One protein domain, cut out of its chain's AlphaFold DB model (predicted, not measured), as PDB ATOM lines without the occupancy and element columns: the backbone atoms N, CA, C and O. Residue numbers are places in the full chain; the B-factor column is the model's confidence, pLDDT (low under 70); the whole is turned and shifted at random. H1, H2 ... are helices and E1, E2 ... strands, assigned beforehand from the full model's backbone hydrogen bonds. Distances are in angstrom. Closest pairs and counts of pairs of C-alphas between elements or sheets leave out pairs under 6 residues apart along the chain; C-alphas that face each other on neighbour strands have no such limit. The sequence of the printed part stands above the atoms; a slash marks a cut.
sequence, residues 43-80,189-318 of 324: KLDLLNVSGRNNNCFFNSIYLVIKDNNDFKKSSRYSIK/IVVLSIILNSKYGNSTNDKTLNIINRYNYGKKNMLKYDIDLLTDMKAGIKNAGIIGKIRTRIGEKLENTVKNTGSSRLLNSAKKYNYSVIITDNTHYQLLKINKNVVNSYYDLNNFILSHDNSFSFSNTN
ATOM      1  N   LYS A  43     -27.618  45.195  93.638       82.19
ATOM      2  CA  LYS A  43     -29.039  45.075  93.303       82.19
ATOM      3  C   LYS A  43     -29.170  44.953  91.797       82.19
ATOM      4  O   LYS A  43     -29.017  45.945  91.091       82.19
ATOM      5  N   LEU A  44     -29.457  43.747  91.327       83.69
ATOM      6  CA  LEU A  44     -29.677  43.448  89.922       83.69
ATOM      7  C   LEU A  44     -31.172  43.291  89.662       83.69
ATOM      8  O   LEU A  44     -31.855  42.536  90.348       83.69
ATOM      9  N   ASP A  45     -31.680  44.013  88.673       81.44
ATOM     10  CA  ASP A  45     -33.074  43.914  88.250       81.44
ATOM     11  C   ASP A  45     -33.104  43.653  86.749       81.44
ATOM     12  O   ASP A  45     -32.621  44.464  85.958       81.44
ATOM     13  N   LEU A  46     -33.639  42.509  86.349       79.81
ATOM     14  CA  LEU A  46     -33.834  42.174  84.953       79.81
ATOM     15  C   LEU A  46     -35.181  42.729  84.512       79.81
ATOM     16  O   LEU A  46     -36.231  42.208  84.873       79.81
ATOM     17  N   LEU A  47     -35.169  43.814  83.754       81.12
ATOM     18  CA  LEU A  47     -36.393  44.417  83.260       81.12
ATOM     19  C   LEU A  47     -36.870  43.616  82.050       81.12
ATOM     20  O   LEU A  47     -36.306  43.712  80.952       81.12
ATOM     21  N   ASN A  48     -37.922  42.827  82.247       76.75
ATOM     22  CA  ASN A  48     -38.586  42.160  81.147       76.75
ATOM     23  C   ASN A  48     -39.436  43.178  80.382       76.75
ATOM     24  O   ASN A  48     -40.466  43.664  80.853       76.75
ATOM     25  N   VAL A  49     -38.982  43.487  79.173       75.88
ATOM     26  CA  VAL A  49     -39.622  44.437  78.260       75.88
ATOM     27  C   VAL A  49     -40.357  43.744  77.111       75.88
ATOM     28  O   VAL A  49     -40.682  44.377  76.097       75.88
ATOM     29  N   SER A  50     -40.595  42.435  77.244       69.12
ATOM     30  CA  SER A  50     -41.407  41.678  76.295       69.12
ATOM     31  C   SER A  50     -42.773  42.344  76.107       69.12
ATOM     32  O   SER A  50     -43.426  42.821  77.036       69.12
ATOM     33  N   GLY A  51     -43.183  42.443  74.848       61.62
ATOM     34  CA  GLY A  51     -44.438  43.051  74.431       61.62
ATOM     35  C   GLY A  51     -44.908  42.415  73.130       61.62
ATOM     36  O   GLY A  51     -44.166  41.660  72.501       61.62
ATOM     37  N   ARG A  52     -46.141  42.723  72.709       56.56
ATOM     38  CA  ARG A  52     -46.717  42.185  71.463       56.56
ATOM     39  C   ARG A  52     -45.762  42.387  70.272       56.56
ATOM     40  O   ARG A  52     -45.237  43.485  70.080       56.56
ATOM     41  N   ASN A  53     -45.631  41.356  69.434       55.69
ATOM     42  CA  ASN A  53     -44.826  41.324  68.201       55.69
ATOM     43  C   ASN A  53     -43.295  41.399  68.392       55.69
ATOM     44  O   ASN A  53     -42.620  41.990  67.554       55.69
ATOM     45  N   ASN A  54     -42.742  40.847  69.479       62.25
ATOM     46  CA  ASN A  54     -41.288  40.764  69.708       62.25
ATOM     47  C   ASN A  54     -40.557  42.119  69.659       62.25
ATOM     48  O   ASN A  54     -39.369  42.198  69.368       62.25
ATOM     49  N   ASN A  55     -41.237  43.217  70.012       73.38
ATOM     50  CA  ASN A  55     -40.631  44.554  70.055       73.38
ATOM     51  C   ASN A  55     -39.761  44.784  71.312       73.38
ATOM     52  O   ASN A  55     -39.559  45.924  71.732       73.38
ATOM     53  N   CYS A  56     -39.292  43.710  71.949       82.06
ATOM     54  CA  CYS A  56     -38.526  43.766  73.189       82.06
ATOM     55  C   CYS A  56     -37.209  44.532  73.003       82.06
ATOM     56  O   CYS A  56     -36.880  45.343  73.860       82.06
ATOM     57  N   PHE A  57     -36.542  44.408  71.848       88.50
ATOM     58  CA  PHE A  57     -35.349  45.199  71.527       88.50
ATOM     59  C   PHE A  57     -35.598  46.710  71.658       88.50
ATOM     60  O   PHE A  57     -34.988  47.378  72.489       88.50
ATOM     61  N   PHE A  58     -36.556  47.264  70.908       90.38
ATOM     62  CA  PHE A  58     -36.823  48.706  70.965       90.38
ATOM     63  C   PHE A  58     -37.438  49.161  72.283       90.38
ATOM     64  O   PHE A  58     -37.301  50.329  72.640       90.38
ATOM     65  N   ASN A  59     -38.129  48.279  73.007       88.81
ATOM     66  CA  ASN A  59     -38.568  48.608  74.356       88.81
ATOM     67  C   ASN A  59     -37.364  48.736  75.304       88.81
ATOM     68  O   ASN A  59     -37.324  49.702  76.061       88.81
ATOM     69  N   SER A  60     -36.369  47.840  75.215       90.50
ATOM     70  CA  SER A  60     -35.102  47.974  75.947       90.50
ATOM     71  C   SER A  60     -34.428  49.293  75.598       90.50
ATOM     72  O   SER A  60     -34.177  50.093  76.492       90.50
ATOM     73  N   ILE A  61     -34.216  49.571  74.307       93.38
ATOM     74  CA  ILE A  61     -33.549  50.805  73.868       93.38
ATOM     75  C   ILE A  61     -34.309  52.055  74.326       93.38
ATOM     76  O   ILE A  61     -33.697  53.012  74.789       93.38
ATOM     77  N   TYR A  62     -35.642  52.046  74.269       92.50
ATOM     78  CA  TYR A  62     -36.440  53.153  74.790       92.50
ATOM     79  C   TYR A  62     -36.189  53.388  76.283       92.50
ATOM     80  O   TYR A  62     -35.989  54.528  76.685       92.50
ATOM     81  N   LEU A  63     -36.145  52.333  77.103       91.62
ATOM     82  CA  LEU A  63     -35.838  52.471  78.530       91.62
ATOM     83  C   LEU A  63     -34.410  52.954  78.800       91.62
ATOM     84  O   LEU A  63     -34.196  53.608  79.816       91.62
ATOM     85  N   VAL A  64     -33.466  52.657  77.905       93.50
ATOM     86  CA  VAL A  64     -32.087  53.159  77.983       93.50
ATOM     87  C   VAL A  64     -32.039  54.671  77.790       93.50
ATOM     88  O   VAL A  64     -31.345  55.360  78.530       93.50
ATOM     89  N   ILE A  65     -32.788  55.204  76.824       92.94
ATOM     90  CA  ILE A  65     -32.664  56.617  76.433       92.94
ATOM     91  C   ILE A  65     -33.753  57.533  76.983       92.94
ATOM     92  O   ILE A  65     -33.576  58.746  76.940       92.94
ATOM     93  N   LYS A  66     -34.865  57.000  77.510       90.38
ATOM     94  CA  LYS A  66     -36.021  57.810  77.947       90.38
ATOM     95  C   LYS A  66     -35.655  58.912  78.940       90.38
ATOM     96  O   LYS A  66     -36.320  59.942  78.968       90.38
ATOM     97  N   ASP A  67     -34.611  58.689  79.739       88.44
ATOM     98  CA  ASP A  67     -34.175  59.610  80.783       88.44
ATOM     99  C   ASP A  67     -33.040  60.548  80.350       88.44
ATOM    100  O   ASP A  67     -32.751  61.501  81.071       88.44
ATOM    101  N   ASN A  68     -32.466  60.344  79.159       90.44
ATOM    102  CA  ASN A  68     -31.409  61.182  78.597       90.44
ATOM    103  C   ASN A  68     -31.939  62.587  78.238       90.44
ATOM    104  O   ASN A  68     -33.006  62.736  77.639       90.44
ATOM    105  N   ASN A  69     -31.182  63.630  78.591       88.25
ATOM    106  CA  ASN A  69     -31.599  65.023  78.413       88.25
ATOM    107  C   ASN A  69     -31.755  65.420  76.938       88.25
ATOM    108  O   ASN A  69     -32.723  66.098  76.589       88.25
ATOM    109  N   ASP A  70     -30.855  64.978  76.062       87.06
ATOM    110  CA  ASP A  70     -30.908  65.291  74.629       87.06
ATOM    111  C   ASP A  70     -32.051  64.537  73.945       87.06
ATOM    112  O   ASP A  70     -32.771  65.088  73.102       87.06
ATOM    113  N   PHE A  71     -32.312  63.304  74.387       88.62
ATOM    114  CA  PHE A  71     -33.513  62.576  73.991       88.62
ATOM    115  C   PHE A  71     -34.780  63.317  74.431       88.62
ATOM    116  O   PHE A  71     -35.666  63.547  73.609       88.62
ATOM    117  N   LYS A  72     -34.872  63.768  75.688       85.75
ATOM    118  CA  LYS A  72     -36.034  64.527  76.191       85.75
ATOM    119  C   LYS A  72     -36.263  65.830  75.420       85.75
ATOM    120  O   LYS A  72     -37.410  66.148  75.116       85.75
ATOM    121  N   LYS A  73     -35.198  66.554  75.058       82.44
ATOM    122  CA  LYS A  73     -35.279  67.778  74.235       82.44
ATOM    123  C   LYS A  73     -35.789  67.497  72.819       82.44
ATOM    124  O   LYS A  73     -36.663  68.211  72.337       82.44
ATOM    125  N   SER A  74     -35.272  66.453  72.170       72.94
ATOM    126  CA  SER A  74     -35.604  66.105  70.776       72.94
ATOM    127  C   SER A  74     -36.943  65.376  70.612       72.94
ATOM    128  O   SER A  74     -37.552  65.433  69.544       72.94
ATOM    129  N   SER A  75     -37.424  64.698  71.657       67.00
ATOM    130  CA  SER A  75     -38.604  63.822  71.598       67.00
ATOM    131  C   SER A  75     -39.855  64.389  72.267       67.00
ATOM    132  O   SER A  75     -40.817  63.632  72.421       67.00
ATOM    133  N   ARG A  76     -39.856  65.692  72.609       53.31
ATOM    134  CA  ARG A  76     -40.699  66.368  73.620       53.31
ATOM    135  C   ARG A  76     -42.155  65.885  73.778       53.31
ATOM    136  O   ARG A  76     -42.634  65.956  74.899       53.31
ATOM    137  N   TYR A  77     -42.833  65.318  72.762       54.00
ATOM    138  CA  TYR A  77     -44.187  64.746  72.926       54.00
ATOM    139  C   TYR A  77     -44.549  63.435  72.179       54.00
ATOM    140  O   TYR A  77     -45.638  62.906  72.415       54.00
ATOM    141  N   SER A  78     -43.705  62.842  71.316       73.38
ATOM    142  CA  SER A  78     -44.164  61.751  70.414       73.38
ATOM    143  C   SER A  78     -43.693  60.330  70.768       73.38
ATOM    144  O   SER A  78     -44.404  59.352  70.497       73.38
ATOM    145  N   ILE A  79     -42.530  60.170  71.409       86.31
ATOM    146  CA  ILE A  79     -41.925  58.848  71.643       86.31
ATOM    147  C   ILE A  79     -42.178  58.381  73.080       86.31
ATOM    148  O   ILE A  79     -41.441  58.707  74.002       86.31
ATOM    149  N   LYS A  80     -43.225  57.569  73.261       84.31
ATOM    150  CA  LYS A  80     -43.659  57.061  74.580       84.31
ATOM    151  C   LYS A  80     -43.364  55.573  74.810       84.31
ATOM    152  O   LYS A  80     -43.601  55.049  75.890       84.31
ATOM    153  N   ILE A 189     -24.302  56.776  74.766       93.12
ATOM    154  CA  ILE A 189     -24.608  55.546  75.507       93.12
ATOM    155  C   ILE A 189     -24.203  54.325  74.679       93.12
ATOM    156  O   ILE A 189     -24.801  54.044  73.643       93.12
ATOM    157  N   VAL A 190     -23.241  53.555  75.181       93.00
ATOM    158  CA  VAL A 190     -22.845  52.258  74.625       93.00
ATOM    159  C   VAL A 190     -23.784  51.173  75.155       93.00
ATOM    160  O   VAL A 190     -23.961  51.011  76.365       93.00
ATOM    161  N   VAL A 191     -24.378  50.394  74.251       93.12
ATOM    162  CA  VAL A 191     -25.268  49.280  74.604       93.12
ATOM    163  C   VAL A 191     -24.511  47.958  74.497       93.12
ATOM    164  O   VAL A 191     -24.276  47.437  73.407       93.12
ATOM    165  N   LEU A 192     -24.152  47.384  75.643       92.56
ATOM    166  CA  LEU A 192     -23.485  46.092  75.742       92.56
ATOM    167  C   LEU A 192     -24.523  44.970  75.703       92.56
ATOM    168  O   LEU A 192     -25.264  44.756  76.662       92.56
ATOM    169  N   SER A 193     -24.568  44.238  74.593       89.88
ATOM    170  CA  SER A 193     -25.416  43.048  74.468       89.88
ATOM    171  C   SER A 193     -24.640  41.802  74.895       89.88
ATOM    172  O   SER A 193     -23.633  41.453  74.270       89.88
ATOM    173  N   ILE A 194     -25.103  41.130  75.950       88.81
ATOM    174  CA  ILE A 194     -24.523  39.886  76.465       88.81
ATOM    175  C   ILE A 194     -25.478  38.714  76.235       88.81
ATOM    176  O   ILE A 194     -26.685  38.811  76.458       88.81
ATOM    177  N   ILE A 195     -24.915  37.587  75.808       83.12
ATOM    178  CA  ILE A 195     -25.619  36.309  75.703       83.12
ATOM    179  C   ILE A 195     -25.173  35.468  76.890       83.12
ATOM    180  O   ILE A 195     -23.972  35.291  77.086       83.12
ATOM    181  N   LEU A 196     -26.117  34.981  77.693       73.38
ATOM    182  CA  LEU A 196     -25.800  34.181  78.882       73.38
ATOM    183  C   LEU A 196     -25.693  32.682  78.603       73.38
ATOM    184  O   LEU A 196     -25.140  31.971  79.432       73.38
ATOM    185  N   ASN A 197     -26.164  32.223  77.443       66.25
ATOM    186  CA  ASN A 197     -26.005  30.838  77.014       66.25
ATOM    187  C   ASN A 197     -24.602  30.640  76.404       66.25
ATOM    188  O   ASN A 197     -24.084  31.517  75.698       66.25
ATOM    189  N   SER A 198     -23.963  29.506  76.698       52.94
ATOM    190  CA  SER A 198     -22.728  29.052  76.043       52.94
ATOM    191  C   SER A 198     -22.835  29.122  74.512       52.94
ATOM    192  O   SER A 198     -23.804  28.639  73.931       52.94
ATOM    193  N   LYS A 199     -21.831  29.727  73.860       46.69
ATOM    194  CA  LYS A 199     -21.711  29.801  72.393       46.69
ATOM    195  C   LYS A 199     -20.719  28.787  71.809       46.69
ATOM    196  O   LYS A 199     -20.444  28.852  70.619       46.69
ATOM    197  N   TYR A 200     -20.203  27.852  72.605       37.41
ATOM    198  CA  TYR A 200     -19.204  26.893  72.136       37.41
ATOM    199  C   TYR A 200     -19.482  25.493  72.681       37.41
ATOM    200  O   TYR A 200     -19.294  25.235  73.865       37.41
ATOM    201  N   GLY A 201     -19.939  24.611  71.790       39.09
ATOM    202  CA  GLY A 201     -19.503  23.215  71.657       39.09
ATOM    203  C   GLY A 201     -19.722  22.197  72.779       39.09
ATOM    204  O   GLY A 201     -19.773  21.027  72.456       39.09
ATOM    205  N   ASN A 202     -19.880  22.563  74.051       39.09
ATOM    206  CA  ASN A 202     -19.999  21.596  75.149       39.09
ATOM    207  C   ASN A 202     -20.892  22.136  76.274       39.09
ATOM    208  O   ASN A 202     -20.442  22.644  77.294       39.09
ATOM    209  N   SER A 203     -22.199  22.100  76.046       42.41
ATOM    210  CA  SER A 203     -23.185  21.451  76.920       42.41
ATOM    211  C   SER A 203     -24.567  21.904  76.460       42.41
ATOM    212  O   SER A 203     -24.894  23.091  76.428       42.41
ATOM    213  N   THR A 204     -25.418  20.939  76.170       44.59
ATOM    214  CA  THR A 204     -26.863  21.082  75.973       44.59
ATOM    215  C   THR A 204     -27.601  21.503  77.261       44.59
ATOM    216  O   THR A 204     -28.818  21.381  77.353       44.59
ATOM    217  N   ASN A 205     -26.886  22.017  78.273       50.34
ATOM    218  CA  ASN A 205     -27.356  22.170  79.649       50.34
ATOM    219  C   ASN A 205     -27.021  23.527  80.298       50.34
ATOM    220  O   ASN A 205     -27.141  23.647  81.520       50.34
ATOM    221  N   ASP A 206     -26.654  24.573  79.543       59.66
ATOM    222  CA  ASP A 206     -26.521  25.918  80.127       59.66
ATOM    223  C   ASP A 206     -27.905  26.503  80.461       59.66
ATOM    224  O   ASP A 206     -28.508  27.278  79.722       59.66
ATOM    225  N   LYS A 207     -28.430  26.092  81.617       67.06
ATOM    226  CA  LYS A 207     -29.748  26.465  82.139       67.06
ATOM    227  C   LYS A 207     -29.758  27.876  82.733       67.06
ATOM    228  O   LYS A 207     -30.715  28.212  83.419       67.06
ATOM    229  N   THR A 208     -28.743  28.714  82.498       71.38
ATOM    230  CA  THR A 208     -28.623  30.046  83.121       71.38
ATOM    231  C   THR A 208     -29.876  30.894  82.895       71.38
ATOM    232  O   THR A 208     -30.479  31.375  83.857       71.38
ATOM    233  N   LEU A 209     -30.336  31.015  81.644       69.69
ATOM    234  CA  LEU A 209     -31.553  31.770  81.338       69.69
ATOM    235  C   LEU A 209     -32.816  31.065  81.858       69.69
ATOM    236  O   LEU A 209     -33.736  31.729  82.325       69.69
ATOM    237  N   ASN A 210     -32.840  29.730  81.860       70.00
ATOM    238  CA  ASN A 210     -33.956  28.942  82.394       70.00
ATOM    239  C   ASN A 210     -34.104  29.103  83.912       70.00
ATOM    240  O   ASN A 210     -35.221  29.245  84.397       70.00
ATOM    241  N   ILE A 211     -33.001  29.135  84.662       72.69
ATOM    242  CA  ILE A 211     -32.976  29.367  86.114       72.69
ATOM    243  C   ILE A 211     -33.472  30.783  86.417       72.69
ATOM    244  O   ILE A 211     -34.329  30.962  87.282       72.69
ATOM    245  N   ILE A 212     -33.000  31.775  85.652       70.88
ATOM    246  CA  ILE A 212     -33.483  33.159  85.735       70.88
ATOM    247  C   ILE A 212     -34.992  33.209  85.460       70.88
ATOM    248  O   ILE A 212     -35.751  33.746  86.264       70.88
ATOM    249  N   ASN A 213     -35.451  32.620  84.354       69.19
ATOM    250  CA  ASN A 213     -36.859  32.622  83.962       69.19
ATOM    251  C   ASN A 213     -37.743  31.882  84.973       69.19
ATOM    252  O   ASN A 213     -38.806  32.397  85.312       69.19
ATOM    253  N   ARG A 214     -37.297  30.738  85.510       69.12
ATOM    254  CA  ARG A 214     -38.006  29.967  86.543       69.12
ATOM    255  C   ARG A 214     -38.193  30.785  87.818       69.12
ATOM    256  O   ARG A 214     -39.316  30.873  88.307       69.12
ATOM    257  N   TYR A 215     -37.137  31.441  88.300       67.88
ATOM    258  CA  TYR A 215     -37.221  32.354  89.443       67.88
ATOM    259  C   TYR A 215     -38.203  33.511  89.183       67.88
ATOM    260  O   TYR A 215     -39.013  33.861  90.044       67.88
ATOM    261  N   ASN A 216     -38.190  34.069  87.970       63.44
ATOM    262  CA  ASN A 216     -39.072  35.177  87.591       63.44
ATOM    263  C   ASN A 216     -40.547  34.763  87.494       63.44
ATOM    264  O   ASN A 216     -41.424  35.531  87.889       63.44
ATOM    265  N   TYR A 217     -40.820  33.566  86.968       63.41
ATOM    266  CA  TYR A 217     -42.172  33.018  86.872       63.41
ATOM    267  C   TYR A 217     -42.716  32.643  88.255       63.41
ATOM    268  O   TYR A 217     -43.837  33.028  88.584       63.41
ATOM    269  N   GLY A 218     -41.900  31.978  89.085       62.03
ATOM    270  CA  GLY A 218     -42.252  31.606  90.459       62.03
ATOM    271  C   GLY A 218     -42.662  32.819  91.292       62.03
ATOM    272  O   GLY A 218     -43.770  32.869  91.812       62.03
ATOM    273  N   LYS A 219     -41.847  33.883  91.292       64.00
ATOM    274  CA  LYS A 219     -42.131  35.117  92.049       64.00
ATOM    275  C   LYS A 219     -43.468  35.787  91.702       64.00
ATOM    276  O   LYS A 219     -44.034  36.474  92.544       64.00
ATOM    277  N   LYS A 220     -43.950  35.648  90.465       62.34
ATOM    278  CA  LYS A 220     -45.174  36.318  90.000       62.34
ATOM    279  C   LYS A 220     -46.454  35.578  90.403       62.34
ATOM    280  O   LYS A 220     -47.490  36.220  90.536       62.34
ATOM    281  N   ASN A 221     -46.374  34.260  90.567       59.91
ATOM    282  CA  ASN A 221     -47.543  33.390  90.698       59.91
ATOM    283  C   ASN A 221     -47.636  32.701  92.071       59.91
ATOM    284  O   ASN A 221     -48.474  31.824  92.242       59.91
ATOM    285  N   MET A 222     -46.781  33.068  93.031       62.12
ATOM    286  CA  MET A 222     -46.714  32.421  94.344       62.12
ATOM    287  C   MET A 222     -47.565  33.112  95.405       62.12
ATOM    288  O   MET A 222     -47.574  34.341  95.516       62.12
ATOM    289  N   LEU A 223     -48.241  32.295  96.213       59.72
ATOM    290  CA  LEU A 223     -48.921  32.722  97.433       59.72
ATOM    291  C   LEU A 223     -47.884  33.065  98.516       59.72
ATOM    292  O   LEU A 223     -46.738  32.621  98.474       59.72
ATOM    293  N   LYS A 224     -48.296  33.849  99.520       55.50
ATOM    294  CA  LYS A 224     -47.448  34.373 100.615       55.50
ATOM    295  C   LYS A 224     -46.676  33.294 101.405       55.50
ATOM    296  O   LYS A 224     -45.749  33.649 102.122       55.50
ATOM    297  N   TYR A 225     -47.037  32.018 101.263       52.50
ATOM    298  CA  TYR A 225     -46.485  30.883 102.004       52.50
ATOM    299  C   TYR A 225     -45.430  30.057 101.230       52.50
ATOM    300  O   TYR A 225     -44.751  29.250 101.847       52.50
ATOM    301  N   ASP A 226     -45.181  30.317  99.937       65.38
ATOM    302  CA  ASP A 226     -44.122  29.647  99.137       65.38
ATOM    303  C   ASP A 226     -42.724  30.301  99.300       65.38
ATOM    304  O   ASP A 226     -41.912  30.377  98.368       65.38
ATOM    305  N   ILE A 227     -42.429  30.836 100.490       66.31
ATOM    306  CA  ILE A 227     -41.181  31.574 100.769       66.31
ATOM    307  C   ILE A 227     -39.954  30.659 100.648       66.31
ATOM    308  O   ILE A 227     -38.907  31.099 100.158       66.31
ATOM    309  N   ASP A 228     -40.087  29.389 101.027       69.88
ATOM    310  CA  ASP A 228     -39.005  28.403 100.962       69.88
ATOM    311  C   ASP A 228     -38.630  28.090  99.512       69.88
ATOM    312  O   ASP A 228     -37.458  28.167  99.140       69.88
ATOM    313  N   LEU A 229     -39.620  27.923  98.631       70.62
ATOM    314  CA  LEU A 229     -39.376  27.684  97.211       70.62
ATOM    315  C   LEU A 229     -38.722  28.897  96.517       70.62
ATOM    316  O   LEU A 229     -37.846  28.736  95.661       70.62
ATOM    317  N   LEU A 230     -39.074  30.130  96.902       68.38
ATOM    318  CA  LEU A 230     -38.364  31.334  96.439       68.38
ATOM    319  C   LEU A 230     -36.922  31.399  96.953       68.38
ATOM    320  O   LEU A 230     -36.028  31.875  96.238       68.38
ATOM    321  N   THR A 231     -36.693  30.933  98.178       73.12
ATOM    322  CA  THR A 231     -35.365  30.853  98.792       73.12
ATOM    323  C   THR A 231     -34.496  29.835  98.054       73.12
ATOM    324  O   THR A 231     -33.371  30.174  97.673       73.12
ATOM    325  N   ASP A 232     -35.049  28.673  97.708       73.06
ATOM    326  CA  ASP A 232     -34.389  27.632  96.915       73.06
ATOM    327  C   ASP A 232     -34.067  28.095  95.494       73.06
ATOM    328  O   ASP A 232     -32.948  27.923  95.006       73.06
ATOM    329  N   MET A 233     -35.004  28.765  94.817       73.44
ATOM    330  CA  MET A 233     -34.744  29.318  93.481       73.44
ATOM    331  C   MET A 233     -33.634  30.382  93.514       73.44
ATOM    332  O   MET A 233     -32.795  30.444  92.609       73.44
ATOM    333  N   LYS A 234     -33.582  31.203  94.570       71.50
ATOM    334  CA  LYS A 234     -32.510  32.185  94.779       71.50
ATOM    335  C   LYS A 234     -31.170  31.510  95.094       71.50
ATOM    336  O   LYS A 234     -30.136  31.977  94.603       71.50
ATOM    337  N   ALA A 235     -31.178  30.419  95.857       73.25
ATOM    338  CA  ALA A 235     -30.006  29.572  96.055       73.25
ATOM    339  C   ALA A 235     -29.538  28.967  94.720       73.25
ATOM    340  O   ALA A 235     -28.345  28.992  94.438       73.25
ATOM    341  N   GLY A 236     -30.459  28.572  93.837       73.06
ATOM    342  CA  GLY A 236     -30.158  28.124  92.474       73.06
ATOM    343  C   GLY A 236     -29.397  29.160  91.637       73.06
ATOM    344  O   GLY A 236     -28.412  28.814  90.986       73.06
ATOM    345  N   ILE A 237     -29.775  30.445  91.702       74.75
ATOM    346  CA  ILE A 237     -29.032  31.537  91.035       74.75
ATOM    347  C   ILE A 237     -27.607  31.659  91.594       74.75
ATOM    348  O   ILE A 237     -26.656  31.858  90.832       74.75
ATOM    349  N   LYS A 238     -27.458  31.553  92.921       75.38
ATOM    350  CA  LYS A 238     -26.161  31.639  93.605       75.38
ATOM    351  C   LYS A 238     -25.263  30.452  93.241       75.38
ATOM    352  O   LYS A 238     -24.132  30.669  92.820       75.38
ATOM    353  N   ASN A 239     -25.782  29.232  93.352       76.25
ATOM    354  CA  ASN A 239     -25.048  27.988  93.118       76.25
ATOM    355  C   ASN A 239     -24.611  27.852  91.654       76.25
ATOM    356  O   ASN A 239     -23.505  27.401  91.384       76.25
ATOM    357  N   ALA A 240     -25.431  28.314  90.706       76.12
ATOM    358  CA  ALA A 240     -25.077  28.319  89.286       76.12
ATOM    359  C   ALA A 240     -24.072  29.426  88.892       76.12
ATOM    360  O   ALA A 240     -23.740  29.561  87.711       76.12
ATOM    361  N   GLY A 241     -23.613  30.252  89.842       78.06
ATOM    362  CA  GLY A 241     -22.617  31.296  89.589       78.06
ATOM    363  C   GLY A 241     -23.078  32.364  88.593       78.06
ATOM    364  O   GLY A 241     -22.250  32.994  87.935       78.06
ATOM    365  N   ILE A 242     -24.393  32.582  88.457       80.38
ATOM    366  CA  ILE A 242     -24.980  33.418  87.394       80.38
ATOM    367  C   ILE A 242     -24.430  34.847  87.431       80.38
ATOM    368  O   ILE A 242     -24.149  35.429  86.385       80.38
ATOM    369  N   ILE A 243     -24.233  35.409  88.625       82.31
ATOM    370  CA  ILE A 243     -23.692  36.767  88.779       82.31
ATOM    371  C   ILE A 243     -22.250  36.849  88.279       82.31
ATOM    372  O   ILE A 243     -21.910  37.797  87.574       82.31
ATOM    373  N   GLY A 244     -21.431  35.837  88.583       83.31
ATOM    374  CA  GLY A 244     -20.073  35.724  88.055       83.31
ATOM    375  C   GLY A 244     -20.081  35.691  86.529       83.31
ATOM    376  O   GLY A 244     -19.423  36.515  85.902       83.31
ATOM    377  N   LYS A 245     -20.931  34.846  85.926       85.69
ATOM    378  CA  LYS A 245     -21.099  34.789  84.463       85.69
ATOM    379  C   LYS A 245     -21.492  36.145  83.869       85.69
ATOM    380  O   LYS A 245     -20.909  36.562  82.872       85.69
ATOM    381  N   ILE A 246     -22.454  36.851  84.473       87.25
ATOM    382  CA  ILE A 246     -22.868  38.191  84.024       87.25
ATOM    383  C   ILE A 246     -21.679  39.161  84.074       87.25
ATOM    384  O   ILE A 246     -21.419  39.837  83.080       87.25
ATOM    385  N   ARG A 247     -20.944  39.215  85.193       88.25
ATOM    386  CA  ARG A 247     -19.764  40.084  85.349       88.25
ATOM    387  C   ARG A 247     -18.712  39.790  84.281       88.25
ATOM    388  O   ARG A 247     -18.290  40.719  83.600       88.25
ATOM    389  N   THR A 248     -18.369  38.519  84.077       87.75
ATOM    390  CA  THR A 248     -17.401  38.087  83.058       87.75
ATOM    391  C   THR A 248     -17.828  38.521  81.658       87.75
ATOM    392  O   THR A 248     -17.065  39.190  80.970       87.75
ATOM    393  N   ARG A 249     -19.074  38.241  81.247       89.56
ATOM    394  CA  ARG A 249     -19.553  38.598  79.897       89.56
ATOM    395  C   ARG A 249     -19.636  40.109  79.673       89.56
ATOM    396  O   ARG A 249     -19.392  40.571  78.560       89.56
ATOM    397  N   ILE A 250     -19.986  40.885  80.702       91.19
ATOM    398  CA  ILE A 250     -19.939  42.352  80.622       91.19
ATOM    399  C   ILE A 250     -18.488  42.813  80.486       91.19
ATOM    400  O   ILE A 250     -18.225  43.644  79.625       91.19
ATOM    401  N   GLY A 251     -17.567  42.271  81.290       88.44
ATOM    402  CA  GLY A 251     -16.137  42.580  81.223       88.44
ATOM    403  C   GLY A 251     -15.557  42.323  79.835       88.44
ATOM    404  O   GLY A 251     -15.025  43.241  79.221       88.44
ATOM    405  N   GLU A 252     -15.780  41.130  79.279       88.38
ATOM    406  CA  GLU A 252     -15.363  40.768  77.917       88.38
ATOM    407  C   GLU A 252     -15.925  41.734  76.864       88.38
ATOM    408  O   GLU A 252     -15.214  42.170  75.958       88.38
ATOM    409  N   LYS A 253     -17.217  42.081  76.949       88.31
ATOM    410  CA  LYS A 253     -17.831  43.017  75.996       88.31
ATOM    411  C   LYS A 253     -17.286  44.429  76.146       88.31
ATOM    412  O   LYS A 253     -16.993  45.052  75.131       88.31
ATOM    413  N   LEU A 254     -17.124  44.904  77.376       87.19
ATOM    414  CA  LEU A 254     -16.563  46.216  77.671       87.19
ATOM    415  C   LEU A 254     -15.127  46.315  77.146       87.19
ATOM    416  O   LEU A 254     -14.810  47.258  76.428       87.19
ATOM    417  N   GLU A 255     -14.287  45.318  77.425       83.31
ATOM    418  CA  GLU A 255     -12.918  45.259  76.911       83.31
ATOM    419  C   GLU A 255     -12.870  45.249  75.389       83.31
ATOM    420  O   GLU A 255     -12.078  45.985  74.812       83.31
ATOM    421  N   ASN A 256     -13.714  44.458  74.727       81.12
ATOM    422  CA  ASN A 256     -13.748  44.408  73.266       81.12
ATOM    423  C   ASN A 256     -14.169  45.750  72.655       81.12
ATOM    424  O   ASN A 256     -13.572  46.195  71.675       81.12
ATOM    425  N   THR A 257     -15.155  46.433  73.246       74.75
ATOM    426  CA  THR A 257     -15.542  47.784  72.814       74.75
ATOM    427  C   THR A 257     -14.388  48.778  72.984       74.75
ATOM    428  O   THR A 257     -14.153  49.606  72.103       74.75
ATOM    429  N   VAL A 258     -13.628  48.664  74.077       71.75
ATOM    430  CA  VAL A 258     -12.449  49.505  74.334       71.75
ATOM    431  C   VAL A 258     -11.280  49.140  73.406       71.75
ATOM    432  O   VAL A 258     -10.621  50.032  72.899       71.75
ATOM    433  N   LYS A 259     -11.011  47.863  73.117       68.31
ATOM    434  CA  LYS A 259      -9.881  47.432  72.267       68.31
ATOM    435  C   LYS A 259     -10.088  47.784  70.791       68.31
ATOM    436  O   LYS A 259      -9.156  48.254  70.145       68.31
ATOM    437  N   ASN A 260     -11.314  47.652  70.279       58.12
ATOM    438  CA  ASN A 260     -11.641  47.920  68.872       58.12
ATOM    439  C   ASN A 260     -11.527  49.404  68.460       58.12
ATOM    440  O   ASN A 260     -11.763  49.727  67.298       58.12
ATOM    441  N   THR A 261     -11.174  50.312  69.378       54.16
ATOM    442  CA  THR A 261     -11.093  51.760  69.123       54.16
ATOM    443  C   THR A 261      -9.664  52.360  69.156       54.16
ATOM    444  O   THR A 261      -9.535  53.558  68.925       54.16
ATOM    445  N   GLY A 262      -8.598  51.555  69.352       42.31
ATOM    446  CA  GLY A 262      -7.165  51.923  69.194       42.31
ATOM    447  C   GLY A 262      -6.506  52.827  70.274       42.31
ATOM    448  O   GLY A 262      -6.875  53.987  70.392       42.31
ATOM    449  N   SER A 263      -5.510  52.274  71.006       43.06
ATOM    450  CA  SER A 263      -4.516  52.810  71.997       43.06
ATOM    451  C   SER A 263      -4.876  53.932  73.019       43.06
ATOM    452  O   SER A 263      -5.700  54.796  72.773       43.06
ATOM    453  N   SER A 264      -4.239  53.897  74.210       44.81
ATOM    454  CA  SER A 264      -4.261  54.774  75.430       44.81
ATOM    455  C   SER A 264      -5.188  56.011  75.552       44.81
ATOM    456  O   SER A 264      -5.730  56.248  76.635       44.81
ATOM    457  N   ARG A 265      -5.471  56.760  74.480       47.12
ATOM    458  CA  ARG A 265      -6.648  57.651  74.351       47.12
ATOM    459  C   ARG A 265      -7.980  56.912  74.620       47.12
ATOM    460  O   ARG A 265      -8.953  57.555  75.014       47.12
ATOM    461  N   LEU A 266      -7.975  55.581  74.494       52.62
ATOM    462  CA  LEU A 266      -9.051  54.611  74.746       52.62
ATOM    463  C   LEU A 266      -9.720  54.657  76.120       52.62
ATOM    464  O   LEU A 266     -10.942  54.563  76.208       52.62
ATOM    465  N   LEU A 267      -8.959  54.792  77.210       53.88
ATOM    466  CA  LEU A 267      -9.584  54.867  78.538       53.88
ATOM    467  C   LEU A 267     -10.325  56.198  78.702       53.88
ATOM    468  O   LEU A 267     -11.399  56.254  79.293       53.88
ATOM    469  N   ASN A 268      -9.761  57.274  78.148       57.91
ATOM    470  CA  ASN A 268     -10.347  58.607  78.228       57.91
ATOM    471  C   ASN A 268     -11.560  58.766  77.306       57.91
ATOM    472  O   ASN A 268     -12.459  59.529  77.649       57.91
ATOM    473  N   SER A 269     -11.630  58.056  76.176       66.00
ATOM    474  CA  SER A 269     -12.847  57.983  75.359       66.00
ATOM    475  C   SER A 269     -13.904  57.091  76.011       66.00
ATOM    476  O   SER A 269     -15.051  57.514  76.117       66.00
ATOM    477  N   ALA A 270     -13.530  55.926  76.549       72.62
ATOM    478  CA  ALA A 270     -14.451  55.019  77.238       72.62
ATOM    479  C   ALA A 270     -15.129  55.670  78.456       72.62
ATOM    480  O   ALA A 270     -16.316  55.448  78.693       72.62
ATOM    481  N   LYS A 271     -14.408  56.524  79.193       79.31
ATOM    482  CA  LYS A 271     -14.947  57.301  80.323       79.31
ATOM    483  C   LYS A 271     -15.978  58.363  79.923       79.31
ATOM    484  O   LYS A 271     -16.726  58.806  80.788       79.31
ATOM    485  N   LYS A 272     -16.017  58.788  78.652       83.56
ATOM    486  CA  LYS A 272     -17.001  59.772  78.153       83.56
ATOM    487  C   LYS A 272     -18.370  59.153  77.901       83.56
ATOM    488  O   LYS A 272     -19.359  59.879  77.850       83.56
ATOM    489  N   TYR A 273     -18.419  57.836  77.729       88.69
ATOM    490  CA  TYR A 273     -19.655  57.119  77.482       88.69
ATOM    491  C   TYR A 273     -20.290  56.645  78.782       88.69
ATOM    492  O   TYR A 273     -19.615  56.278  79.747       88.69
ATOM    493  N   ASN A 274     -21.615  56.590  78.757       93.19
ATOM    494  CA  ASN A 274     -22.362  55.762  79.682       93.19
ATOM    495  C   ASN A 274     -22.661  54.405  79.041       93.19
ATOM    496  O   ASN A 274     -22.632  54.255  77.822       93.19
ATOM    497  N   TYR A 275     -22.979  53.416  79.864       94.12
ATOM    498  CA  TYR A 275     -23.130  52.032  79.450       94.12
ATOM    499  C   TYR A 275     -24.463  51.475  79.914       94.12
ATOM    500  O   TYR A 275     -24.866  51.628  81.067       94.12
ATOM    501  N   SER A 276     -25.131  50.774  79.015       95.31
ATOM    502  CA  SER A 276     -26.311  49.980  79.325       95.31
ATOM    503  C   SER A 276     -26.043  48.525  78.981       95.31
ATOM    504  O   SER A 276     -25.377  48.242  77.989       95.31
ATOM    505  N   VAL A 277     -26.607  47.599  79.754       94.19
ATOM    506  CA  VAL A 277     -26.440  46.159  79.524       94.19
ATOM    507  C   VAL A 277     -27.772  45.534  79.130       94.19
ATOM    508  O   VAL A 277     -28.765  45.660  79.846       94.19
ATOM    509  N   ILE A 278     -27.791  44.839  77.996       91.12
ATOM    510  CA  ILE A 278     -28.930  44.045  77.529       91.12
ATOM    511  C   ILE A 278     -28.540  42.569  77.558       91.12
ATOM    512  O   ILE A 278     -27.515  42.181  77.005       91.12
ATOM    513  N   ILE A 279     -29.380  41.745  78.177       87.19
ATOM    514  CA  ILE A 279     -29.293  40.286  78.122       87.19
ATOM    515  C   ILE A 279     -30.183  39.797  76.983       87.19
ATOM    516  O   ILE A 279     -31.347  40.197  76.885       87.19
ATOM    517  N   THR A 280     -29.642  38.935  76.124       80.88
ATOM    518  CA  THR A 280     -30.373  38.394  74.976       80.88
ATOM    519  C   THR A 280     -30.036  36.934  74.685       80.88
ATOM    520  O   THR A 280     -28.934  36.465  74.962       80.88
ATOM    521  N   ASP A 281     -31.000  36.223  74.109       71.81
ATOM    522  CA  ASP A 281     -30.841  34.914  73.464       71.81
ATOM    523  C   ASP A 281     -30.936  35.023  71.923       71.81
ATOM    524  O   ASP A 281     -31.159  34.030  71.239       71.81
ATOM    525  N   ASN A 282     -30.774  36.240  71.383       68.19
ATOM    526  CA  ASN A 282     -31.006  36.668  69.993       68.19
ATOM    527  C   ASN A 282     -32.479  36.733  69.551       68.19
ATOM    528  O   ASN A 282     -32.768  37.284  68.493       68.19
ATOM    529  N   THR A 283     -33.420  36.244  70.360       67.81
ATOM    530  CA  THR A 283     -34.867  36.301  70.071       67.81
ATOM    531  C   THR A 283     -35.617  37.238  71.021       67.81
ATOM    532  O   THR A 283     -36.584  37.902  70.640       67.81
ATOM    533  N   HIS A 284     -35.120  37.355  72.251       75.94
ATOM    534  CA  HIS A 284     -35.639  38.188  73.319       75.94
ATOM    535  C   HIS A 284     -34.541  39.090  73.869       75.94
ATOM    536  O   HIS A 284     -33.377  38.707  73.972       75.94
ATOM    537  N   TYR A 285     -34.930  40.300  74.261       82.50
ATOM    538  CA  TYR A 285     -34.033  41.311  74.807       82.50
ATOM    539  C   TYR A 285     -34.591  41.781  76.142       82.50
ATOM    540  O   TYR A 285     -35.756  42.171  76.230       82.50
ATOM    541  N   GLN A 286     -33.761  41.734  77.176       84.19
ATOM    542  CA  GLN A 286     -34.102  42.158  78.530       84.19
ATOM    543  C   GLN A 286     -33.038  43.125  79.030       84.19
ATOM    544  O   GLN A 286     -31.852  42.954  78.754       84.19
ATOM    545  N   LEU A 287     -33.455  44.163  79.742       88.31
ATOM    546  CA  LEU A 287     -32.552  45.222  80.173       88.31
ATOM    547  C   LEU A 287     -32.062  44.933  81.592       88.31
ATOM    548  O   LEU A 287     -32.873  44.718  82.489       88.31
ATOM    549  N   LEU A 288     -30.750  44.929  81.810       90.31
ATOM    550  CA  LEU A 288     -30.172  44.696  83.129       90.31
ATOM    551  C   LEU A 288     -29.972  46.030  83.854       90.31
ATOM    552  O   LEU A 288     -29.162  46.863  83.454       90.31
ATOM    553  N   LYS A 289     -30.693  46.209  84.957       90.00
ATOM    554  CA  LYS A 289     -30.522  47.320  85.889       90.00
ATOM    555  C   LYS A 289     -29.498  46.918  86.945       90.00
ATOM    556  O   LYS A 289     -29.714  45.948  87.671       90.00
ATOM    557  N   ILE A 290     -28.413  47.674  87.056       89.19
ATOM    558  CA  ILE A 290     -27.330  47.441  88.015       89.19
ATOM    559  C   ILE A 290     -27.397  48.538  89.069       89.19
ATOM    560  O   ILE A 290     -27.362  49.720  88.751       89.19
ATOM    561  N   ASN A 291     -27.551  48.170  90.338       86.00
ATOM    562  CA  ASN A 291     -27.593  49.104  91.466       86.00
ATOM    563  C   ASN A 291     -28.600  50.253  91.284       86.00
ATOM    564  O   ASN A 291     -28.342  51.397  91.640       86.00
ATOM    565  N   LYS A 292     -29.793  49.898  90.787       84.88
ATOM    566  CA  LYS A 292     -30.908  50.791  90.421       84.88
ATOM    567  C   LYS A 292     -30.698  51.630  89.147       84.88
ATOM    568  O   LYS A 292     -31.609  52.372  88.780       84.88
ATOM    569  N   ASN A 293     -29.600  51.442  88.428       88.94
ATOM    570  CA  ASN A 293     -29.280  52.197  87.226       88.94
ATOM    571  C   ASN A 293     -29.405  51.325  85.975       88.94
ATOM    572  O   ASN A 293     -28.841  50.236  85.884       88.94
ATOM    573  N   VAL A 294     -30.176  51.810  85.004       90.69
ATOM    574  CA  VAL A 294     -30.240  51.223  83.654       90.69
ATOM    575  C   VAL A 294     -29.019  51.644  82.840       90.69
ATOM    576  O   VAL A 294     -28.416  50.837  82.140       90.69
ATOM    577  N   VAL A 295     -28.650  52.917  82.971       92.62
ATOM    578  CA  VAL A 295     -27.486  53.531  82.347       92.62
ATOM    579  C   VAL A 295     -26.463  53.793  83.445       92.62
ATOM    580  O   VAL A 295     -26.779  54.436  84.442       92.62
ATOM    581  N   ASN A 296     -25.265  53.254  83.278       92.19
ATOM    582  CA  ASN A 296     -24.197  53.229  84.269       92.19
ATOM    583  C   ASN A 296     -22.994  54.000  83.736       92.19
ATOM    584  O   ASN A 296     -22.679  53.901  82.550       92.19
ATOM    585  N   SER A 297     -22.287  54.732  84.593       91.69
ATOM    586  CA  SER A 297     -20.989  55.273  84.191       91.69
ATOM    587  C   SER A 297     -19.982  54.135  83.975       91.69
ATOM    588  O   SER A 297     -20.166  53.019  84.475       91.69
ATOM    589  N   TYR A 298     -18.879  54.421  83.279       88.25
ATOM    590  CA  TYR A 298     -17.756  53.482  83.172       88.25
ATOM    591  C   TYR A 298     -17.309  52.960  84.551       88.25
ATOM    592  O   TYR A 298     -17.087  51.766  84.730       88.25
ATOM    593  N   TYR A 299     -17.223  53.849  85.546       86.50
ATOM    594  CA  TYR A 299     -16.785  53.493  86.895       86.50
ATOM    595  C   TYR A 299     -17.791  52.607  87.626       86.50
ATOM    596  O   TYR A 299     -17.383  51.652  88.281       86.50
ATOM    597  N   ASP A 300     -19.091  52.887  87.510       87.50
ATOM    598  CA  ASP A 300     -20.128  52.051  88.127       87.50
ATOM    599  C   ASP A 300     -20.092  50.631  87.565       87.50
ATOM    600  O   ASP A 300     -20.149  49.657  88.320       87.50
ATOM    601  N   LEU A 301     -19.943  50.519  86.242       88.50
ATOM    602  CA  LEU A 301     -19.875  49.236  85.562       88.50
ATOM    603  C   LEU A 301     -18.593  48.474  85.921       88.50
ATOM    604  O   LEU A 301     -18.662  47.293  86.253       88.50
ATOM    605  N   ASN A 302     -17.440  49.148  85.929       85.69
ATOM    606  CA  ASN A 302     -16.165  48.530  86.294       85.69
ATOM    607  C   ASN A 302     -16.148  48.071  87.762       85.69
ATOM    608  O   ASN A 302     -15.703  46.969  88.067       85.69
ATOM    609  N   ASN A 303     -16.711  48.870  88.672       85.44
ATOM    610  CA  ASN A 303     -16.872  48.480  90.074       85.44
ATOM    611  C   ASN A 303     -17.764  47.241  90.223       85.44
ATOM    612  O   ASN A 303     -17.487  46.390  91.065       85.44
ATOM    613  N   PHE A 304     -18.823  47.126  89.417       86.94
ATOM    614  CA  PHE A 304     -19.671  45.938  89.409       86.94
ATOM    615  C   PHE A 304     -18.919  44.696  88.905       86.94
ATOM    616  O   PHE A 304     -19.034  43.635  89.520       86.94
ATOM    617  N   ILE A 305     -18.134  44.827  87.830       86.06
ATOM    618  CA  ILE A 305     -17.324  43.735  87.262       86.06
ATOM    619  C   ILE A 305     -16.287  43.242  88.280       86.06
ATOM    620  O   ILE A 305     -16.173  42.041  88.508       86.06
ATOM    621  N   LEU A 306     -15.579  44.168  88.931       81.31
ATOM    622  CA  LEU A 306     -14.513  43.880  89.894       81.31
ATOM    623  C   LEU A 306     -15.029  43.550  91.303       81.31
ATOM    624  O   LEU A 306     -14.229  43.344  92.215       81.31
ATOM    625  N   SER A 307     -16.342  43.518  91.528       75.62
ATOM    626  CA  SER A 307     -16.908  43.146  92.825       75.62
ATOM    627  C   SER A 307     -16.738  41.642  93.061       75.62
ATOM    628  O   SER A 307     -17.090  40.827  92.211       75.62
ATOM    629  N   HIS A 308     -16.186  41.270  94.218       62.97
ATOM    630  CA  HIS A 308     -15.958  39.871  94.613       62.97
ATOM    631  C   HIS A 308     -16.978  39.390  95.664       62.97
ATOM    632  O   HIS A 308     -17.057  38.195  95.937       62.97
ATOM    633  N   ASP A 309     -17.799  40.299  96.212       56.88
ATOM    634  CA  ASP A 309     -18.767  39.982  97.262       56.88
ATOM    635  C   ASP A 309     -20.153  39.630  96.698       56.88
ATOM    636  O   ASP A 309     -20.708  40.289  95.813       56.88
ATOM    637  N   ASN A 310     -20.710  38.545  97.241       52.84
ATOM    638  CA  ASN A 310     -21.843  37.786  96.700       52.84
ATOM    639  C   ASN A 310     -23.206  38.146  97.301       52.84
ATOM    640  O   ASN A 310     -24.188  37.429  97.082       52.84
ATOM    641  N   SER A 311     -23.320  39.225  98.079       56.72
ATOM    642  CA  SER A 311     -24.656  39.672  98.465       56.72
ATOM    643  C   SER A 311     -25.305  40.319  97.246       56.72
ATOM    644  O   SER A 311     -24.996  41.453  96.906       56.72
ATOM    645  N   PHE A 312     -26.193  39.593  96.570       62.88
ATOM    646  CA  PHE A 312     -26.999  40.137  95.484       62.88
ATOM    647  C   PHE A 312     -28.489  40.068  95.826       62.88
ATOM    648  O   PHE A 312     -28.952  39.233  96.613       62.88
ATOM    649  N   SER A 313     -29.269  40.972  95.249       60.66
ATOM    650  CA  SER A 313     -30.699  40.741  95.050       60.66
ATOM    651  C   SER A 313     -30.961  40.749  93.562       60.66
ATOM    652  O   SER A 313     -30.674  41.756  92.925       60.66
ATOM    653  N   PHE A 314     -31.489  39.645  93.044       63.25
ATOM    654  CA  PHE A 314     -31.979  39.564  91.680       63.25
ATOM    655  C   PHE A 314     -33.497  39.709  91.716       63.25
ATOM    656  O   PHE A 314     -34.180  39.005  92.471       63.25
ATOM    657  N   SER A 315     -34.035  40.634  90.945       61.78
ATOM    658  CA  SER A 315     -35.466  40.730  90.687       61.78
ATOM    659  C   SER A 315     -35.712  40.807  89.190       61.78
ATOM    660  O   SER A 315     -34.790  41.023  88.410       61.78
ATOM    661  N   ASN A 316     -36.953  40.561  88.788       60.31
ATOM    662  CA  ASN A 316     -37.407  40.868  87.449       60.31
ATOM    663  C   ASN A 316     -38.668  41.703  87.557       60.31
ATOM    664  O   ASN A 316     -39.580  41.381  88.324       60.31
ATOM    665  N   THR A 317     -38.694  42.788  86.801       60.16
ATOM    666  CA  THR A 317     -39.831  43.690  86.709       60.16
ATOM    667  C   THR A 317     -40.335  43.710  85.274       60.16
ATOM    668  O   THR A 317     -39.621  44.069  84.340       60.16
ATOM    669  N   ASN A 318     -41.605  43.335  85.093       59.22
ATOM    670  CA  ASN A 318     -42.276  43.481  83.807       59.22
ATOM    671  C   ASN A 318     -42.571  44.961  83.575       59.22
ATOM    672  O   ASN A 318     -43.449  45.534  84.223       59.22
TER     673      ASN A 318
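AT A GLANCE: This is residues 43 to 80 and 189 to 318 of the 324 residues of an uncharacterized protein of viral metagenome (UniProt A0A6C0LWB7). A strongly twisted sheet of six strands makes the core, with H1 packed on one face and the long helix H5 on the opposite face, H7 beside part of H5. The helical hairpin H3 and H4 packs through H3 at the sheet's E6 edge, H2 lies beyond the end of H1, H6 folds back at the end of H5, and residues 199 to 204 stick out. The printed part has 168 residues, with seven named helices and six named strands in the order E1 H1 H2 E2 H3 H4 H5 H6 E3 E4 E5 H7 E6. The sheet is branched at E3 and mixed, with parallel and antiparallel pairs, and the class is mixed, helices and strands. The whole is compact, with a radius of gyration of the C-alphas of 17.2 A, and spans 51 by 41 by 31 A.

HOW THE PARTS SIT: E3, residues 274 to 280, has three neighbours. On one side of it lies E2, residues 189 to 194, parallel, with N 192 and O 276 within hydrogen-bond range at 2.8 A. On the other side lie E4, residues 285 to 290, beside residues 277 to 280, and E5, residues 295 to 297, beside residues 274 to 276. Both are antiparallel to E3, with N 279 and O 286 at 2.8 A and N 275 and O 296 at 2.7 A; E3 and E4 are a hairpin. E1, residues 43 to 48, is antiparallel to E4, with N 47 and O 287 at 2.8 A, and parallel to the edge strand E6, residues 312 to 318, with N 46 and O 315 at 2.8 A. H1, residues 56 to 65, is on the sheet over E3 and E4 at a height of 8.2 A, along the strands; its C-alpha at Phe 57 is 5.3 A from that of Tyr 285, the closest pair with E4. H5, residues 242 to 259, is on the opposite face at a height of 9.4 A, over E2 and, only just, over E3 and E4, on each of which 3 of its C-alphas fall; on the local plane it stands at 44 degrees to E2, slantwise to the strands. H7, residues 298 to 305, is on the same face as H5 and over E5; the two helices touch, closest at the C-alphas of Arg 247 and Ile 305, 4.8 A, at a steep tilt of 38 degrees, opposite ways. H6, residues 265 to 270, touches residues 258 to 259 of H5 in a helical hairpin, closest at the C-alphas of Val 258 and Leu 266, 6.1 A. H3, residues 208 to 221, runs across the strands; it touches H4, residues 227 to 239, at a shallow tilt of 15 degrees, opposite ways, closest at the C-alphas of Tyr 215 and Met 233, 5.6 A. H4 only grazes the sheet, with residues 234 to 238. H2, residues 69 to 74, is close to H1 but not clearly touching, with the closest C-alphas, of Ile 65 and Phe 71, 6.5 A apart. E2, H3 to H6 and E3 form a strand-helix-strand unit, two parallel neighbour strands with helices between them along the chain. Every O i to N i+4 pair is within hydrogen-bond range in H1, H2, H4, H5, H6 and H7, and 9 of 10 are in H3.

IN THESE COORDINATES: E1 begins at C-alpha 43 (-29.039, 45.075, 93.303). From first to last C-alpha H5 measures 25.6 A, H3 20.7 A, E3 19.7 A, E6 19.5 A and H4 18.2 A. H5 begins at C-alpha 242 (-24.980, 33.418, 87.394), and E6 ends at C-alpha 318 (-42.276, 43.481, 83.807).

THE WHOLE: The two C-alphas farthest apart, of Tyr 225 and Ser 263, are 56.1 A apart. Residues 81 to 188 are not printed, and C-alphas 80 and 189 are 19.1 A apart across this cut. The link E2 to H3 is long, 13 residues. The mean pLDDT of the printed part is 74.7, and 61 residues are under 70, among them 197 to 207, 213 to 228, 259 to 269 and 308 to 318.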